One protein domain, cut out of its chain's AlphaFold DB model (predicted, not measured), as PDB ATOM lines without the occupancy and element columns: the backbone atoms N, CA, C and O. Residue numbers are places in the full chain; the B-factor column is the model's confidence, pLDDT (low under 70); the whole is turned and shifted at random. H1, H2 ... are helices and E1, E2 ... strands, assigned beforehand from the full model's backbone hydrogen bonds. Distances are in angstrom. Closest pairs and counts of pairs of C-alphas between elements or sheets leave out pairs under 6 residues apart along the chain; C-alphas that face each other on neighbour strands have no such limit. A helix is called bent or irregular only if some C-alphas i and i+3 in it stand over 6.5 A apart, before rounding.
ATOM      1  N   THR A  10     -27.726  -5.963 -37.939       94.12
ATOM      2  CA  THR A  10     -26.936  -7.075 -37.388       94.12
ATOM      3  C   THR A  10     -26.926  -8.248 -38.357       94.12
ATOM      4  O   THR A  10     -27.980  -8.720 -38.762       94.12
ATOM      5  N   TRP A  11     -25.743  -8.732 -38.710       91.38
ATOM      6  CA  TRP A  11     -25.570  -9.960 -39.475       91.38
ATOM      7  C   TRP A  11     -25.588 -11.162 -38.530       91.38
ATOM      8  O   TRP A  11     -24.920 -11.141 -37.493       91.38
ATOM      9  N   VAL A  12     -26.372 -12.181 -38.863       83.00
ATOM     10  CA  VAL A  12     -26.556 -13.412 -38.082       83.00
ATOM     11  C   VAL A  12     -26.235 -14.623 -38.956       83.00
ATOM     12  O   VAL A  12     -26.373 -14.558 -40.174       83.00
ATOM     13  N   THR A  13     -25.780 -15.715 -38.347       70.81
ATOM     14  CA  THR A  13     -25.478 -16.966 -39.064       70.81
ATOM     15  C   THR A  13     -26.741 -17.742 -39.434       70.81
ATOM     16  O   THR A  13     -26.760 -18.422 -40.445       70.81
ATOM     17  N   GLU A  14     -27.811 -17.599 -38.651       69.56
ATOM     18  CA  GLU A  14     -29.094 -18.273 -38.863       69.56
ATOM     19  C   GLU A  14     -30.263 -17.299 -38.637       69.56
ATOM     20  O   GLU A  14     -30.108 -16.314 -37.900       69.56
ATOM     21  N   PRO A  15     -31.451 -17.553 -39.220       73.88
ATOM     22  CA  PRO A  15     -32.644 -16.761 -38.949       73.88
ATOM     23  C   PRO A  15     -32.999 -16.767 -37.458       73.88
ATOM     24  O   PRO A  15     -33.120 -17.821 -36.838       73.88
ATOM     25  N   ILE A  16     -33.230 -15.585 -36.882       72.38
ATOM     26  CA  ILE A  16     -33.641 -15.453 -35.479       72.38
ATOM     27  C   ILE A  16     -35.130 -15.085 -35.381       72.38
ATOM     28  O   ILE A  16     -35.566 -14.164 -36.074       72.38
ATOM     29  N   PRO A  17     -35.921 -15.748 -34.514       72.69
ATOM     30  CA  PRO A  17     -37.336 -15.414 -34.331       72.69
ATOM     31  C   PRO A  17     -37.541 -14.176 -33.440       72.69
ATOM     32  O   PRO A  17     -38.516 -13.441 -33.605       72.69
ATOM     33  N   ASP A  18     -36.600 -13.917 -32.526       83.06
ATOM     34  CA  ASP A  18     -36.700 -12.878 -31.502       83.06
ATOM     35  C   ASP A  18     -35.551 -11.868 -31.595       83.06
ATOM     36  O   ASP A  18     -34.377 -12.206 -31.745       83.06
ATOM     37  N   CYS A  19     -35.882 -10.587 -31.452       83.12
ATOM     38  CA  CYS A  19     -34.930  -9.488 -31.547       83.12
ATOM     39  C   CYS A  19     -33.933  -9.490 -30.380       83.12
ATOM     40  O   CYS A  19     -34.322  -9.291 -29.230       83.12
ATOM     41  N   LEU A  20     -32.630  -9.534 -30.681       86.12
ATOM     42  CA  LEU A  20     -31.538  -9.519 -29.693       86.12
ATOM     43  C   LEU A  20     -31.533  -8.286 -28.763       86.12
ATOM     44  O   LEU A  20     -30.880  -8.290 -27.719       86.12
ATOM     45  N   ALA A  21     -32.217  -7.200 -29.142       86.56
ATOM     46  CA  ALA A  21     -32.277  -5.969 -28.355       86.56
ATOM     47  C   ALA A  21     -33.471  -5.891 -27.391       86.56
ATOM     48  O   ALA A  21     -33.344  -5.274 -26.332       86.56
ATOM     49  N   CYS A  22     -34.637  -6.417 -27.783       87.56
ATOM     50  CA  CYS A  22     -35.895  -6.207 -27.054       87.56
ATOM     51  C   CYS A  22     -36.781  -7.449 -26.911       87.56
ATOM     52  O   CYS A  22     -37.812  -7.351 -26.256       87.56
ATOM     53  N   ASN A  23     -36.382  -8.595 -27.473       85.50
ATOM     54  CA  ASN A  23     -37.157  -9.840 -27.546       85.50
ATOM     55  C   ASN A  23     -38.512  -9.702 -28.267       85.50
ATOM     56  O   ASN A  23     -39.407 -10.513 -28.054       85.50
ATOM     57  N   GLY A  24     -38.683  -8.663 -29.087       77.44
ATOM     58  CA  GLY A  24     -39.833  -8.533 -29.979       77.44
ATOM     59  C   GLY A  24     -39.678  -9.416 -31.216       77.44
ATOM     60  O   GLY A  24     -38.551  -9.667 -31.645       77.44
ATOM     61  N   ALA A  25     -40.797  -9.821 -31.816       74.00
ATOM     62  CA  ALA A  25     -40.807 -10.669 -33.007       74.00
ATOM     63  C   ALA A  25     -40.030 -10.043 -34.180       74.00
ATOM     64  O   ALA A  25     -40.120  -8.832 -34.437       74.00
ATOM     65  N   VAL A  26     -39.266 -10.883 -34.878       70.12
ATOM     66  CA  VAL A  26     -38.560 -10.558 -36.119       70.12
ATOM     67  C   VAL A  26     -39.307 -11.212 -37.275       70.12
ATOM     68  O   VAL A  26     -39.506 -12.422 -37.287       70.12
ATOM     69  N   GLU A  27     -39.733 -10.404 -38.241       69.94
ATOM     70  CA  GLU A  27     -40.470 -10.871 -39.421       69.94
ATOM     71  C   GLU A  27     -39.674 -10.569 -40.698       69.94
ATOM     72  O   GLU A  27     -38.987  -9.544 -40.742       69.94
ATOM     73  N   PRO A  28     -39.738 -11.427 -41.731       73.81
ATOM     74  CA  PRO A  28     -39.069 -11.176 -43.003       73.81
ATOM     75  C   PRO A  28     -39.693  -9.975 -43.734       73.81
ATOM     76  O   PRO A  28     -40.909  -9.891 -43.899       73.81
ATOM     77  N   GLU A  29     -38.852  -9.057 -44.204       81.56
ATOM     78  CA  GLU A  29     -39.220  -7.856 -44.955       81.56
ATOM     79  C   GLU A  29     -38.192  -7.598 -46.070       81.56
ATOM     80  O   GLU A  29     -36.990  -7.799 -45.891       81.56
ATOM     81  N   GLU A  30     -38.658  -7.157 -47.240       82.25
ATOM     82  CA  GLU A  30     -37.776  -6.746 -48.335       82.25
ATOM     83  C   GLU A  30     -37.096  -5.411 -48.003       82.25
ATOM     84  O   GLU A  30     -37.763  -4.428 -47.671       82.25
ATOM     85  N   ALA A  31     -35.775  -5.360 -48.148       79.94
ATOM     86  CA  ALA A  31     -34.972  -4.169 -47.925       79.94
ATOM     87  C   ALA A  31     -34.073  -3.879 -49.129       79.94
ATOM     88  O   ALA A  31     -33.492  -4.783 -49.733       79.94
ATOM     89  N   ASN A  32     -33.935  -2.597 -49.473       83.81
ATOM     90  CA  ASN A  32     -32.990  -2.165 -50.496       83.81
ATOM     91  C   ASN A  32     -31.609  -1.966 -49.855       83.81
ATOM     92  O   ASN A  32     -31.323  -0.912 -49.280       83.81
ATOM     93  N   LEU A  33     -30.791  -3.013 -49.919       84.56
ATOM     94  CA  LEU A  33     -29.446  -3.085 -49.368       84.56
ATOM     95  C   LEU A  33     -28.429  -2.585 -50.391       84.56
ATOM     96  O   LEU A  33     -28.254  -3.178 -51.444       84.56
ATOM     97  N   ALA A  34     -27.688  -1.538 -50.069       84.94
ATOM     98  CA  ALA A  34     -26.551  -1.090 -50.859       84.94
ATOM     99  C   ALA A  34     -25.246  -1.281 -50.078       84.94
ATOM    100  O   ALA A  34     -25.182  -1.015 -48.876       84.94
ATOM    101  N   VAL A  35     -24.188  -1.721 -50.763       83.69
ATOM    102  CA  VAL A  35     -22.860  -1.954 -50.168       83.69
ATOM    103  C   VAL A  35     -21.796  -1.084 -50.832       83.69
ATOM    104  O   VAL A  35     -21.837  -0.830 -52.036       83.69
ATOM    105  N   ALA A  36     -20.830  -0.617 -50.042       80.62
ATOM    106  CA  ALA A  36     -19.679   0.139 -50.537       80.62
ATOM    107  C   ALA A  36     -18.369  -0.622 -50.291       80.62
ATOM    108  O   ALA A  36     -18.082  -1.006 -49.155       80.62
ATOM    109  N   GLY A  37     -17.569  -0.810 -51.344       73.06
ATOM    110  CA  GLY A  37     -16.278  -1.502 -51.300       73.06
ATOM    111  C   GLY A  37     -15.050  -0.607 -51.098       73.06
ATOM    112  O   GLY A  37     -15.136   0.528 -50.624       73.06
ATOM    113  N   ALA A  38     -13.872  -1.151 -51.426       58.88
ATOM    114  CA  ALA A  38     -12.577  -0.485 -51.250       58.88
ATOM    115  C   ALA A  38     -12.210   0.502 -52.371       58.88
ATOM    116  O   ALA A  38     -11.510   1.481 -52.093       58.88
ATOM    117  N   ASP A  39     -12.673   0.256 -53.598       56.34
ATOM    118  CA  ASP A  39     -12.550   1.206 -54.698       56.34
ATOM    119  C   ASP A  39     -13.604   2.297 -54.510       56.34
ATOM    120  O   ASP A  39     -14.781   1.994 -54.333       56.34
ATOM    121  N   ASP A  40     -13.178   3.563 -54.539       48.00
ATOM    122  CA  ASP A  40     -14.011   4.772 -54.417       48.00
ATOM    123  C   ASP A  40     -14.991   4.932 -55.611       48.00
ATOM    124  O   ASP A  40     -15.089   6.003 -56.219       48.00
ATOM    125  N   SER A  41     -15.692   3.869 -56.011       46.78
ATOM    126  CA  SER A  41     -16.846   3.954 -56.889       46.78
ATOM    127  C   SER A  41     -17.953   4.665 -56.106       46.78
ATOM    128  O   SER A  41     -18.411   4.150 -55.088       46.78
ATOM    129  N   PRO A  42     -18.384   5.863 -56.533       44.66
ATOM    130  CA  PRO A  42     -19.383   6.653 -55.817       44.66
ATOM    131  C   PRO A  42     -20.798   6.053 -55.873       44.66
ATOM    132  O   PRO A  42     -21.711   6.621 -55.278       44.66
ATOM    133  N   ASP A  43     -20.981   4.938 -56.579       52.47
ATOM    134  CA  ASP A  43     -22.275   4.311 -56.806       52.47
ATOM    135  C   ASP A  43     -22.366   3.034 -55.959       52.47
ATOM    136  O   ASP A  43     -22.011   1.949 -56.422       52.47
ATOM    137  N   ALA A  44     -22.826   3.167 -54.711       56.78
ATOM    138  CA  ALA A  44     -23.312   2.021 -53.949       56.78
ATOM    139  C   ALA A  44     -24.500   1.432 -54.728       56.78
ATOM    140  O   ALA A  44     -25.494   2.121 -54.976       56.78
ATOM    141  N   ARG A  45     -24.355   0.201 -55.214       59.56
ATOM    142  CA  ARG A  45     -25.385  -0.467 -56.015       59.56
ATOM    143  C   ARG A  45     -26.364  -1.157 -55.076       59.56
ATOM    144  O   ARG A  45     -25.950  -1.791 -54.111       59.56
ATOM    145  N   GLY A  46     -27.653  -0.926 -55.317       66.12
ATOM    146  CA  GLY A  46     -28.739  -1.460 -54.503       66.12
ATOM    147  C   GLY A  46     -29.099  -2.880 -54.922       66.12
ATOM    148  O   GLY A  46     -29.342  -3.138 -56.100       66.12
ATOM    149  N   TYR A  47     -29.155  -3.757 -53.936       73.38
ATOM    150  CA  TYR A  47     -29.539  -5.153 -53.974       73.38
ATOM    151  C   TYR A  47     -30.825  -5.304 -53.154       73.38
ATOM    152  O   TYR A  47     -30.912  -4.822 -52.025       73.38
ATOM    153  N   LEU A  48     -31.855  -5.936 -53.716       76.62
ATOM    154  CA  LEU A  48     -33.086  -6.201 -52.975       76.62
ATOM    155  C   LEU A  48     -32.907  -7.510 -52.199       76.62
ATOM    156  O   LEU A  48     -32.875  -8.571 -52.812       76.62
ATOM    157  N   ALA A  49     -32.781  -7.427 -50.874       76.00
ATOM    158  CA  ALA A  49     -32.617  -8.584 -49.993       76.00
ATOM    159  C   ALA A  49     -33.854  -8.778 -49.112       76.00
ATOM    160  O   ALA A  49     -34.441  -7.804 -48.639       76.00
ATOM    161  N   VAL A  50     -34.220 -10.030 -48.836       79.31
ATOM    162  CA  VAL A  50     -35.180 -10.351 -47.771       79.31
ATOM    163  C   VAL A  50     -34.409 -10.433 -46.456       79.31
ATOM    164  O   VAL A  50     -33.487 -11.231 -46.319       79.31
ATOM    165  N   MET A  51     -34.767  -9.588 -45.493       83.94
ATOM    166  CA  MET A  51     -34.083  -9.465 -44.203       83.94
ATOM    167  C   MET A  51     -35.098  -9.517 -43.062       83.94
ATOM    168  O   MET A  51     -36.252  -9.138 -43.223       83.94
ATOM    169  N   GLY A  52     -34.683  -9.950 -41.876       84.12
ATOM    170  CA  GLY A  52     -35.528  -9.891 -40.688       84.12
ATOM    171  C   GLY A  52     -35.629  -8.463 -40.150       84.12
ATOM    172  O   GLY A  52     -34.611  -7.812 -39.920       84.12
ATOM    173  N   ARG A  53     -36.840  -7.977 -39.871       90.19
ATOM    174  CA  ARG A  53     -37.068  -6.694 -39.199       90.19
ATOM    175  C   ARG A  53     -37.826  -6.886 -37.896       90.19
ATOM    176  O   ARG A  53     -38.896  -7.490 -37.854       90.19
ATOM    177  N   CYS A  54     -37.290  -6.329 -36.812       87.81
ATOM    178  CA  CYS A  54     -38.004  -6.304 -35.539       87.81
ATOM    179  C   CYS A  54     -39.153  -5.292 -35.584       87.81
ATOM    180  O   CYS A  54     -38.915  -4.090 -35.725       87.81
ATOM    181  N   GLN A  55     -40.380  -5.758 -35.357       88.19
ATOM    182  CA  GLN A  55     -41.579  -4.911 -35.406       88.19
ATOM    183  C   GLN A  55     -41.674  -3.910 -34.239       88.19
ATOM    184  O   GLN A  55     -42.371  -2.900 -34.328       88.19
ATOM    185  N   GLU A  56     -40.950  -4.148 -33.141       88.25
ATOM    186  CA  GLU A  56     -40.977  -3.269 -31.966       88.25
ATOM    187  C   GLU A  56     -39.946  -2.141 -32.028       88.25
ATOM    188  O   GLU A  56     -40.258  -0.988 -31.724       88.25
ATOM    189  N   CYS A  57     -38.699  -2.465 -32.384       90.81
ATOM    190  CA  CYS A  57     -37.591  -1.509 -32.346       90.81
ATOM    191  C   CYS A  57     -37.021  -1.158 -33.726       90.81
ATOM    192  O   CYS A  57     -36.110  -0.336 -33.799       90.81
ATOM    193  N   GLY A  58     -37.525  -1.768 -34.803       89.31
ATOM    194  CA  GLY A  58     -37.174  -1.445 -36.189       89.31
ATOM    195  C   GLY A  58     -35.761  -1.841 -36.621       89.31
ATOM    196  O   GLY A  58     -35.307  -1.366 -37.657       89.31
ATOM    197  N   ARG A  59     -35.061  -2.664 -35.831       91.75
ATOM    198  CA  ARG A  59     -33.714  -3.163 -36.154       91.75
ATOM    199  C   ARG A  59     -33.774  -4.211 -37.254       91.75
ATOM    200  O   ARG A  59     -34.719  -5.002 -37.278       91.75
ATOM    201  N   TRP A  60     -32.738  -4.229 -38.081       93.12
ATOM    202  CA  TRP A  60     -32.592  -5.148 -39.201       93.12
ATOM    203  C   TRP A  60     -31.616  -6.281 -38.890       93.12
ATOM    204  O   TRP A  60     -30.589  -6.066 -38.238       93.12
ATOM    205  N   TYR A  61     -31.937  -7.465 -39.399       89.50
ATOM    206  CA  TYR A  61     -31.166  -8.691 -39.277       89.50
ATOM    207  C   TYR A  61     -30.976  -9.316 -40.658       89.50
ATOM    208  O   TYR A  61     -31.951  -9.664 -41.317       89.50
ATOM    209  N   GLY A  62     -29.729  -9.422 -41.109       85.06
ATOM    210  CA  GLY A  62     -29.377 -10.076 -42.373       85.06
ATOM    211  C   GLY A  62     -28.651 -11.391 -42.129       85.06
ATOM    212  O   GLY A  62     -27.949 -11.509 -41.126       85.06
ATOM    213  N   LEU A  63     -28.780 -12.353 -43.041       82.62
ATOM    214  CA  LEU A  63     -27.960 -13.562 -42.997       82.62
ATOM    215  C   LEU A  63     -26.549 -13.246 -43.485       82.62
ATOM    216  O   LEU A  63     -26.375 -12.537 -44.478       82.62
ATOM    217  N   LEU A  64     -25.540 -13.740 -42.769       79.19
ATOM    218  CA  LEU A  64     -24.142 -13.504 -43.119       79.19
ATOM    219  C   LEU A  64     -23.819 -14.056 -44.518       79.19
ATOM    220  O   LEU A  64     -23.100 -13.397 -45.264       79.19
ATOM    221  N   ASP A  65     -24.422 -15.182 -44.906       74.56
ATOM    222  CA  ASP A  65     -24.226 -15.820 -46.216       74.56
ATOM    223  C   ASP A  65     -24.720 -14.963 -47.386       74.56
ATOM    224  O   ASP A  65     -24.096 -14.944 -48.447       74.56
ATOM    225  N   THR A  66     -25.746 -14.132 -47.166       78.81
ATOM    226  CA  THR A  66     -26.204 -13.152 -48.163       78.81
ATOM    227  C   THR A  66     -25.081 -12.190 -48.563       78.81
ATOM    228  O   THR A  66     -25.060 -11.691 -49.686       78.81
ATOM    229  N   LEU A  67     -24.103 -11.922 -47.688       79.25
ATOM    230  CA  LEU A  67     -22.965 -11.069 -48.042       79.25
ATOM    231  C   LEU A  67     -22.023 -11.716 -49.053       79.25
ATOM    232  O   LEU A  67     -21.402 -10.989 -49.828       79.25
ATOM    233  N   SER A  68     -21.904 -13.042 -49.056       73.38
ATOM    234  CA  SER A  68     -21.098 -13.764 -50.042       73.38
ATOM    235  C   SER A  68     -21.732 -13.658 -51.429       73.38
ATOM    236  O   SER A  68     -21.044 -13.301 -52.383       73.38
ATOM    237  N   GLU A  69     -23.053 -13.828 -51.521       73.56
ATOM    238  CA  GLU A  69     -23.808 -13.641 -52.769       73.56
ATOM    239  C   GLU A  69     -23.705 -12.203 -53.293       73.56
ATOM    240  O   GLU A  69     -23.476 -11.965 -54.480       73.56
ATOM    241  N   VAL A  70     -23.835 -11.215 -52.399       76.00
ATOM    242  CA  VAL A  70     -23.675  -9.798 -52.758       76.00
ATOM    243  C   VAL A  70     -22.238  -9.507 -53.202       76.00
ATOM    244  O   VAL A  70     -22.038  -8.704 -54.114       76.00
ATOM    245  N   ALA A  71     -21.234 -10.143 -52.587       76.25
ATOM    246  CA  ALA A  71     -19.837  -9.993 -52.988       76.25
ATOM    247  C   ALA A  71     -19.615 -10.494 -54.417       76.25
ATOM    248  O   ALA A  71     -19.052  -9.764 -55.233       76.25
ATOM    249  N   GLU A  72     -20.103 -11.696 -54.724       73.06
ATOM    250  CA  GLU A  72     -19.988 -12.300 -56.049       73.06
ATOM    251  C   GLU A  72     -20.730 -11.482 -57.113       73.06
ATOM    252  O   GLU A  72     -20.175 -11.182 -58.168       73.06
ATOM    253  N   HIS A  73     -21.961 -11.046 -56.820       71.81
ATOM    254  CA  HIS A  73     -22.768 -10.271 -57.763       71.81
ATOM    255  C   HIS A  73     -22.134  -8.923 -58.138       71.81
ATOM    256  O   HIS A  73     -22.300  -8.441 -59.261       71.81
ATOM    257  N   GLU A  74     -21.423  -8.301 -57.197       70.75
ATOM    258  CA  GLU A  74     -20.808  -6.982 -57.368       70.75
ATOM    259  C   GLU A  74     -19.316  -7.034 -57.735       70.75
ATOM    260  O   GLU A  74     -18.644  -5.999 -57.703       70.75
ATOM    261  N   ASP A  75     -18.806  -8.207 -58.130       70.44
ATOM    262  CA  ASP A  75     -17.399  -8.443 -58.482       70.44
ATOM    263  C   ASP A  75     -16.417  -8.038 -57.354       70.44
ATOM    264  O   ASP A  75     -15.300  -7.575 -57.611       70.44
ATOM    265  N   TYR A  76     -16.818  -8.182 -56.086       72.69
ATOM    266  CA  TYR A  76     -15.891  -8.060 -54.962       72.69
ATOM    267  C   TYR A  76     -15.118  -9.366 -54.774       72.69
ATOM    268  O   TYR A  76     -15.698 -10.445 -54.778       72.69
ATOM    269  N   ASP A  77     -13.815  -9.263 -54.492       67.69
ATOM    270  CA  ASP A  77     -12.965 -10.435 -54.224       67.69
ATOM    271  C   ASP A  77     -13.443 -11.266 -53.009       67.69
ATOM    272  O   ASP A  77     -13.006 -12.396 -52.821       67.69
ATOM    273  N   SER A  78     -14.261 -10.680 -52.121       71.44
ATOM    274  CA  SER A  78     -14.733 -11.285 -50.863       71.44
ATOM    275  C   SER A  78     -15.713 -10.369 -50.116       71.44
ATOM    276  O   SER A  78     -15.683  -9.145 -50.282       71.44
ATOM    277  N   ALA A  79     -16.519 -10.933 -49.209       69.31
ATOM    278  CA  ALA A  79     -17.414 -10.162 -48.340       69.31
ATOM    279  C   ALA A  79     -16.667  -9.177 -47.412       69.31
ATOM    280  O   ALA A  79     -17.163  -8.083 -47.136       69.31
ATOM    281  N   ASP A  80     -15.439  -9.494 -46.974       73.38
ATOM    282  CA  ASP A  80     -14.632  -8.590 -46.141       73.38
ATOM    283  C   ASP A  80     -14.094  -7.369 -46.917       73.38
ATOM    284  O   ASP A  80     -13.600  -6.417 -46.311       73.38
ATOM    285  N   ALA A  81     -14.256  -7.309 -48.243       78.44
ATOM    286  CA  ALA A  81     -14.004  -6.090 -49.012       78.44
ATOM    287  C   ALA A  81     -15.049  -4.983 -48.738       78.44
ATOM    288  O   ALA A  81     -14.778  -3.801 -48.993       78.44
ATOM    289  N   MET A  82     -16.220  -5.332 -48.188       83.50
ATOM    290  CA  MET A  82     -17.312  -4.397 -47.906       83.50
ATOM    291  C   MET A  82     -17.013  -3.525 -46.677       83.50
ATOM    292  O   MET A  82     -16.680  -3.994 -45.581       83.50
ATOM    293  N   ARG A  83     -17.131  -2.205 -46.836       83.44
ATOM    294  CA  ARG A  83     -16.792  -1.221 -45.797       83.44
ATOM    295  C   ARG A  83     -17.985  -0.603 -45.094       83.44
ATOM    296  O   ARG A  83     -17.844  -0.267 -43.920       83.44
ATOM    297  N   ALA A  84     -19.096  -0.440 -45.799       86.69
ATOM    298  CA  ALA A  84     -20.302   0.202 -45.299       86.69
ATOM    299  C   ALA A  84     -21.549  -0.413 -45.944       86.69
ATOM    300  O   ALA A  84     -21.494  -0.891 -47.081       86.69
ATOM    301  N   PHE A  85     -22.653  -0.348 -45.203       89.25
ATOM    302  CA  PHE A  85     -23.967  -0.848 -45.590       89.25
ATOM    303  C   PHE A  85     -24.971   0.296 -45.570       89.25
ATOM    304  O   PHE A  85     -24.939   1.134 -44.669       89.25
ATOM    305  N   TYR A  86     -25.879   0.299 -46.534       88.62
ATOM    306  CA  TYR A  86     -26.947   1.276 -46.664       88.62
ATOM    307  C   TYR A  86     -28.271   0.530 -46.793       88.62
ATOM    308  O   TYR A  86     -28.386  -0.361 -47.627       88.62
ATOM    309  N   LEU A  87     -29.262   0.893 -45.985       86.38
ATOM    310  CA  LEU A  87     -30.638   0.413 -46.119       86.38
ATOM    311  C   LEU A  87     -31.505   1.607 -46.493       86.38
ATOM    312  O   LEU A  87     -31.474   2.617 -45.792       86.38
ATOM    313  N   ASP A  88     -32.225   1.515 -47.612       82.88
ATOM    314  CA  ASP A  88     -33.060   2.608 -48.133       82.88
ATOM    315  C   ASP A  88     -32.305   3.951 -48.235       82.88
ATOM    316  O   ASP A  88     -32.813   5.010 -47.870       82.88
ATOM    317  N   GLU A  89     -31.065   3.896 -48.738       78.81
ATOM    318  CA  GLU A  89     -30.139   5.036 -48.877       78.81
ATOM    319  C   GLU A  89     -29.570   5.596 -47.549       78.81
ATOM    320  O   GLU A  89     -28.790   6.553 -47.573       78.81
ATOM    321  N   GLU A  90     -29.880   4.998 -46.393       84.19
ATOM    322  CA  GLU A  90     -29.334   5.390 -45.086       84.19
ATOM    323  C   GLU A  90     -28.198   4.464 -44.630       84.19
ATOM    324  O   GLU A  90     -28.381   3.251 -44.516       84.19
ATOM    325  N   GLU A  91     -27.032   5.039 -44.315       88.00
ATOM    326  CA  GLU A  91     -25.875   4.296 -43.796       88.00
ATOM    327  C   GLU A  91     -26.192   3.655 -42.441       88.00
ATOM    328  O   GLU A  91     -26.662   4.323 -41.516       88.00
ATOM    329  N   GLN A  92     -25.894   2.365 -42.319       90.88
ATOM    330  CA  GLN A  92     -26.138   1.577 -41.121       90.88
ATOM    331  C   GLN A  92     -24.836   1.287 -40.381       90.88
ATOM    332  O   GLN A  92     -23.846   0.838 -40.960       90.88
ATOM    333  N   GLU A  93     -24.866   1.459 -39.062       90.56
ATOM    334  CA  GLU A  93     -23.885   0.809 -38.200       90.56
ATOM    335  C   GLU A  93     -24.185  -0.697 -38.192       90.56
ATOM    336  O   GLU A  93     -25.320  -1.104 -37.920       90.56
ATOM    337  N   ALA A  94     -23.173  -1.502 -38.515       92.00
ATOM    338  CA  ALA A  94     -23.300  -2.946 -38.664       92.00
ATOM    339  C   ALA A  94     -22.463  -3.712 -37.632       92.00
ATOM    340  O   ALA A  94     -21.341  -3.322 -37.289       92.00
ATOM    341  N   ALA A  95     -23.003  -4.834 -37.170       92.50
ATOM    342  CA  ALA A  95     -22.313  -5.816 -36.338       92.50
ATOM    343  C   ALA A  95     -22.600  -7.231 -36.840       92.50
ATOM    344  O   ALA A  95     -23.542  -7.436 -37.599       92.50
ATOM    345  N   VAL A  96     -21.804  -8.191 -36.385       89.69
ATOM    346  CA  VAL A  96     -22.032  -9.625 -36.555       89.69
ATOM    347  C   VAL A  96     -22.347 -10.211 -35.185       89.69
ATOM    348  O   VAL A  96     -21.646  -9.929 -34.210       89.69
ATOM    349  N   TRP A  97     -23.411 -10.998 -35.087       85.62
ATOM    350  CA  TRP A  97     -23.714 -11.779 -33.896       85.62
ATOM    351  C   TRP A  97     -23.205 -13.206 -34.089       85.62
ATOM    352  O   TRP A  97     -23.666 -13.916 -34.976       85.62
ATOM    353  N   LEU A  98     -22.248 -13.609 -33.252       74.12
ATOM    354  CA  LEU A  98     -21.556 -14.901 -33.332       74.12
ATOM    355  C   LEU A  98     -22.081 -15.898 -32.284       74.12
ATOM    356  O   LEU A  98     -21.327 -16.710 -31.751       74.12
ATOM    357  N   GLY A  99     -23.358 -15.781 -31.917       71.88
ATOM    358  CA  GLY A  99     -23.996 -16.639 -30.920       71.88
ATOM    359  C   GLY A  99     -24.012 -16.075 -29.488       71.88
ATOM    360  O   GLY A  99     -23.445 -15.013 -29.205       71.88
ATOM    361  N   PRO A 100     -24.678 -16.774 -28.547       68.44
ATOM    362  CA  PRO A 100     -24.852 -16.320 -27.164       68.44
ATOM    363  C   PRO A 100     -23.547 -16.206 -26.366       68.44
ATOM    364  O   PRO A 100     -23.452 -15.369 -25.467       68.44
ATOM    365  N   GLU A 101     -22.558 -17.048 -26.676       64.06
ATOM    366  CA  GLU A 101     -21.295 -17.134 -25.932       64.06
ATOM    367  C   GLU A 101     -20.305 -16.042 -26.350       64.06
ATOM    368  O   GLU A 101     -19.708 -15.380 -25.498       64.06
ATOM    369  N   THR A 102     -20.188 -15.804 -27.658       69.19
ATOM    370  CA  THR A 102     -19.295 -14.788 -28.235       69.19
ATOM    371  C   THR A 102     -19.933 -13.397 -28.224       69.19
ATOM    372  O   THR A 102     -19.276 -12.396 -27.930       69.19
ATOM    373  N   GLY A 103     -21.236 -13.316 -28.499       80.81
ATOM    374  CA  GLY A 103     -21.987 -12.067 -28.555       80.81
ATOM    375  C   GLY A 103     -21.772 -11.266 -29.845       80.81
ATOM    376  O   GLY A 103     -21.507 -11.811 -30.915       80.81
ATOM    377  N   LEU A 104     -21.967  -9.948 -29.746       85.75
ATOM    378  CA  LEU A 104     -21.878  -9.004 -30.865       85.75
ATOM    379  C   LEU A 104     -20.440  -8.522 -31.086       85.75
ATOM    380  O   LEU A 104     -19.816  -7.988 -30.167       85.75
ATOM    381  N   VAL A 105     -19.972  -8.606 -32.329       85.44
ATOM    382  CA  VAL A 105     -18.698  -8.048 -32.806       85.44
ATOM    383  C   VAL A 105     -18.992  -6.955 -33.832       85.44
ATOM    384  O   VAL A 105     -19.851  -7.127 -34.692       85.44
ATOM    385  N   SER A 106     -18.310  -5.808 -33.761       89.62
ATOM    386  CA  SER A 106     -18.520  -4.749 -34.758       89.62
ATOM    387  C   SER A 106     -18.093  -5.227 -36.152       89.62
ATOM    388  O   SER A 106     -17.118  -5.969 -36.278       89.62
ATOM    389  N   TRP A 107     -18.767  -4.777 -37.217       89.50
ATOM    390  CA  TRP A 107     -18.375  -5.151 -38.584       89.50
ATOM    391  C   TRP A 107     -16.921  -4.770 -38.896       89.50
ATOM    392  O   TRP A 107     -16.208  -5.494 -39.583       89.50
ATOM    393  N   THR A 108     -16.455  -3.641 -38.352       87.69
ATOM    394  CA  THR A 108     -15.075  -3.175 -38.555       87.69
ATOM    395  C   THR A 108     -14.057  -4.143 -37.959       87.69
ATOM    396  O   THR A 108     -13.055  -4.431 -38.616       87.69
ATOM    397  N   ASP A 109     -14.316  -4.646 -36.751       83.75
ATOM    398  CA  ASP A 109     -13.425  -5.587 -36.070       83.75
ATOM    399  C   ASP A 109     -13.486  -6.968 -36.727       83.75
ATOM    400  O   ASP A 109     -12.440  -7.551 -37.014       83.75
ATOM    401  N   PHE A 110     -14.692  -7.447 -37.058       84.56
ATOM    402  CA  PHE A 110     -14.886  -8.705 -37.784       84.56
ATOM    403  C   PHE A 110     -14.140  -8.694 -39.125       84.56
ATOM    404  O   PHE A 110     -13.356  -9.597 -39.413       84.56
ATOM    405  N   ARG A 111     -14.287  -7.621 -39.913       84.94
ATOM    406  CA  ARG A 111     -13.562  -7.443 -41.177       84.94
ATOM    407  C   ARG A 111     -12.050  -7.429 -40.972       84.94
ATOM    408  O   ARG A 111     -11.330  -8.094 -41.706       84.94
ATOM    409  N   ALA A 112     -11.554  -6.674 -39.991       81.69
ATOM    410  CA  ALA A 112     -10.120  -6.613 -39.711       81.69
ATOM    411  C   ALA A 112      -9.551  -7.996 -39.351       81.69
ATOM    412  O   ALA A 112      -8.438  -8.326 -39.761       81.69
ATOM    413  N   GLN A 113     -10.326  -8.815 -38.636       77.06
ATOM    414  CA  GLN A 113      -9.970 -10.195 -38.330       77.06
ATOM    415  C   GLN A 113      -9.932 -11.066 -39.593       77.06
ATOM    416  O   GLN A 113      -8.927 -11.740 -39.811       77.06
ATOM    417  N   GLN A 114     -10.959 -11.007 -40.447       79.00
ATOM    418  CA  GLN A 114     -11.020 -11.771 -41.703       79.00
ATOM    419  C   GLN A 114      -9.888 -11.399 -42.670       79.00
ATOM    420  O   GLN A 114      -9.161 -12.271 -43.146       79.00
ATOM    421  N   THR A 115      -9.657 -10.101 -42.890       79.06
ATOM    422  CA  THR A 115      -8.566  -9.625 -43.749       79.06
ATOM    423  C   THR A 115      -7.205 -10.088 -43.227       79.06
ATOM    424  O   THR A 115      -6.373 -10.529 -44.015       79.06
ATOM    425  N   HIS A 116      -6.976 -10.038 -41.910       76.38
ATOM    426  CA  HIS A 116      -5.727 -10.524 -41.323       76.38
ATOM    427  C   HIS A 116      -5.535 -12.028 -41.532       76.38
ATOM    428  O   HIS A 116      -4.444 -12.452 -41.906       76.38
ATOM    429  N   VAL A 117      -6.582 -12.835 -41.319       75.06
ATOM    430  CA  VAL A 117      -6.532 -14.286 -41.558       75.06
ATOM    431  C   VAL A 117      -6.187 -14.576 -43.021       75.06
ATOM    432  O   VAL A 117      -5.285 -15.376 -43.271       75.06
TER     433      VAL A 117
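Overview. This is residues 10 to 117 of the 611 residues of an uncharacterized protein of Bacteroidetes bacterium QH_9_67_14 (UniProt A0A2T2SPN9). A strongly twisted sheet of eight strands comes round on itself like a small, irregular barrel, the turn being completed where edge strand E6 runs on into E7. The long bent hairpin of E2 and E3 makes one wall of it, H1 lies over E2, and H3 stands up from the same face over edge strand E8. The printed part has 108 residues, with three named helices and eight named strands in the order E1 E2 E3 E4 H1 E5 E6 E7 H2 E8 H3, of mixed class. The sheet's order is E6 E5 E2 E3 E4 E1 E7 E8, mixed parallel and antiparallel. The whole is compact, with a radius of gyration of the C-alphas of 13.6 A and spans of 38 by 30 by 19 A.

Along the chain. E1, residues 10 to 12, begins with C-alpha 10 at (-26.936, -7.075, -37.388). E2, residues 26 to 36, is 26.1 A long and bends by 75 degrees at residue 29. E3, residues 45 to 54, is 24.8 A long and bends by 67 degrees at residue 50. E4 holds residues 60 to 63 and H1 residues 66 to 73, 10.6 A. E5 holds residues 84 to 87, E6 residues 90 to 92, E7 residues 94 to 97, H2 residues 99 to 102 and E8 residues 104 to 106. H3, residues 107 to 117, is 15.2 A long and ends with C-alpha 117 at (-6.532, -14.286, -41.558).

Arrangement. E2, E3 and E4 form a meander, each strand the antiparallel neighbour of the one before; N 31 and O 49 are 2.8 A apart, N 61 and O 52 2.7 A. E1 is parallel to E4, with N 12 and O 62 at 2.8 A, and to E7, with N 97 and O 11 at 2.8 A. E5 is antiparallel to E2, with N 86 and O 34 at 2.8 A. E5 and E6 form a hairpin, with N 92 and O 85 at 2.8 A. E7 and E8 are antiparallel, with N 105 and O 96 at 2.8 A. E6 runs on into E7 at 38 degrees; the closest C-alphas of E5 and E7, those of Phe 85 and Ala 94, are 7.3 A apart. H1 is on the sheet at a height of 9.4 A, over E2 and slantwise to the strands, at 39 degrees to E2 on the local plane. H3 is on the same face at a height of 9.0 A, over E8, and stands up from the sheet at 75 degrees. H2 is not on the sheet. In H1 and H3 every O i to N i+4 pair is within hydrogen-bond range; H2 is too short for one.

Size, cuts and confidence. The two C-alphas farthest apart, those of Asn 23 and Asp 40, are 38.4 A apart. The printed part has no cut. The link from E1 to E2, residues 13 to 25, is long. The mean pLDDT of the printed part is 78.6; residues 14, 27, 38 to 46, 77, 79 and 100 to 102 are under 70.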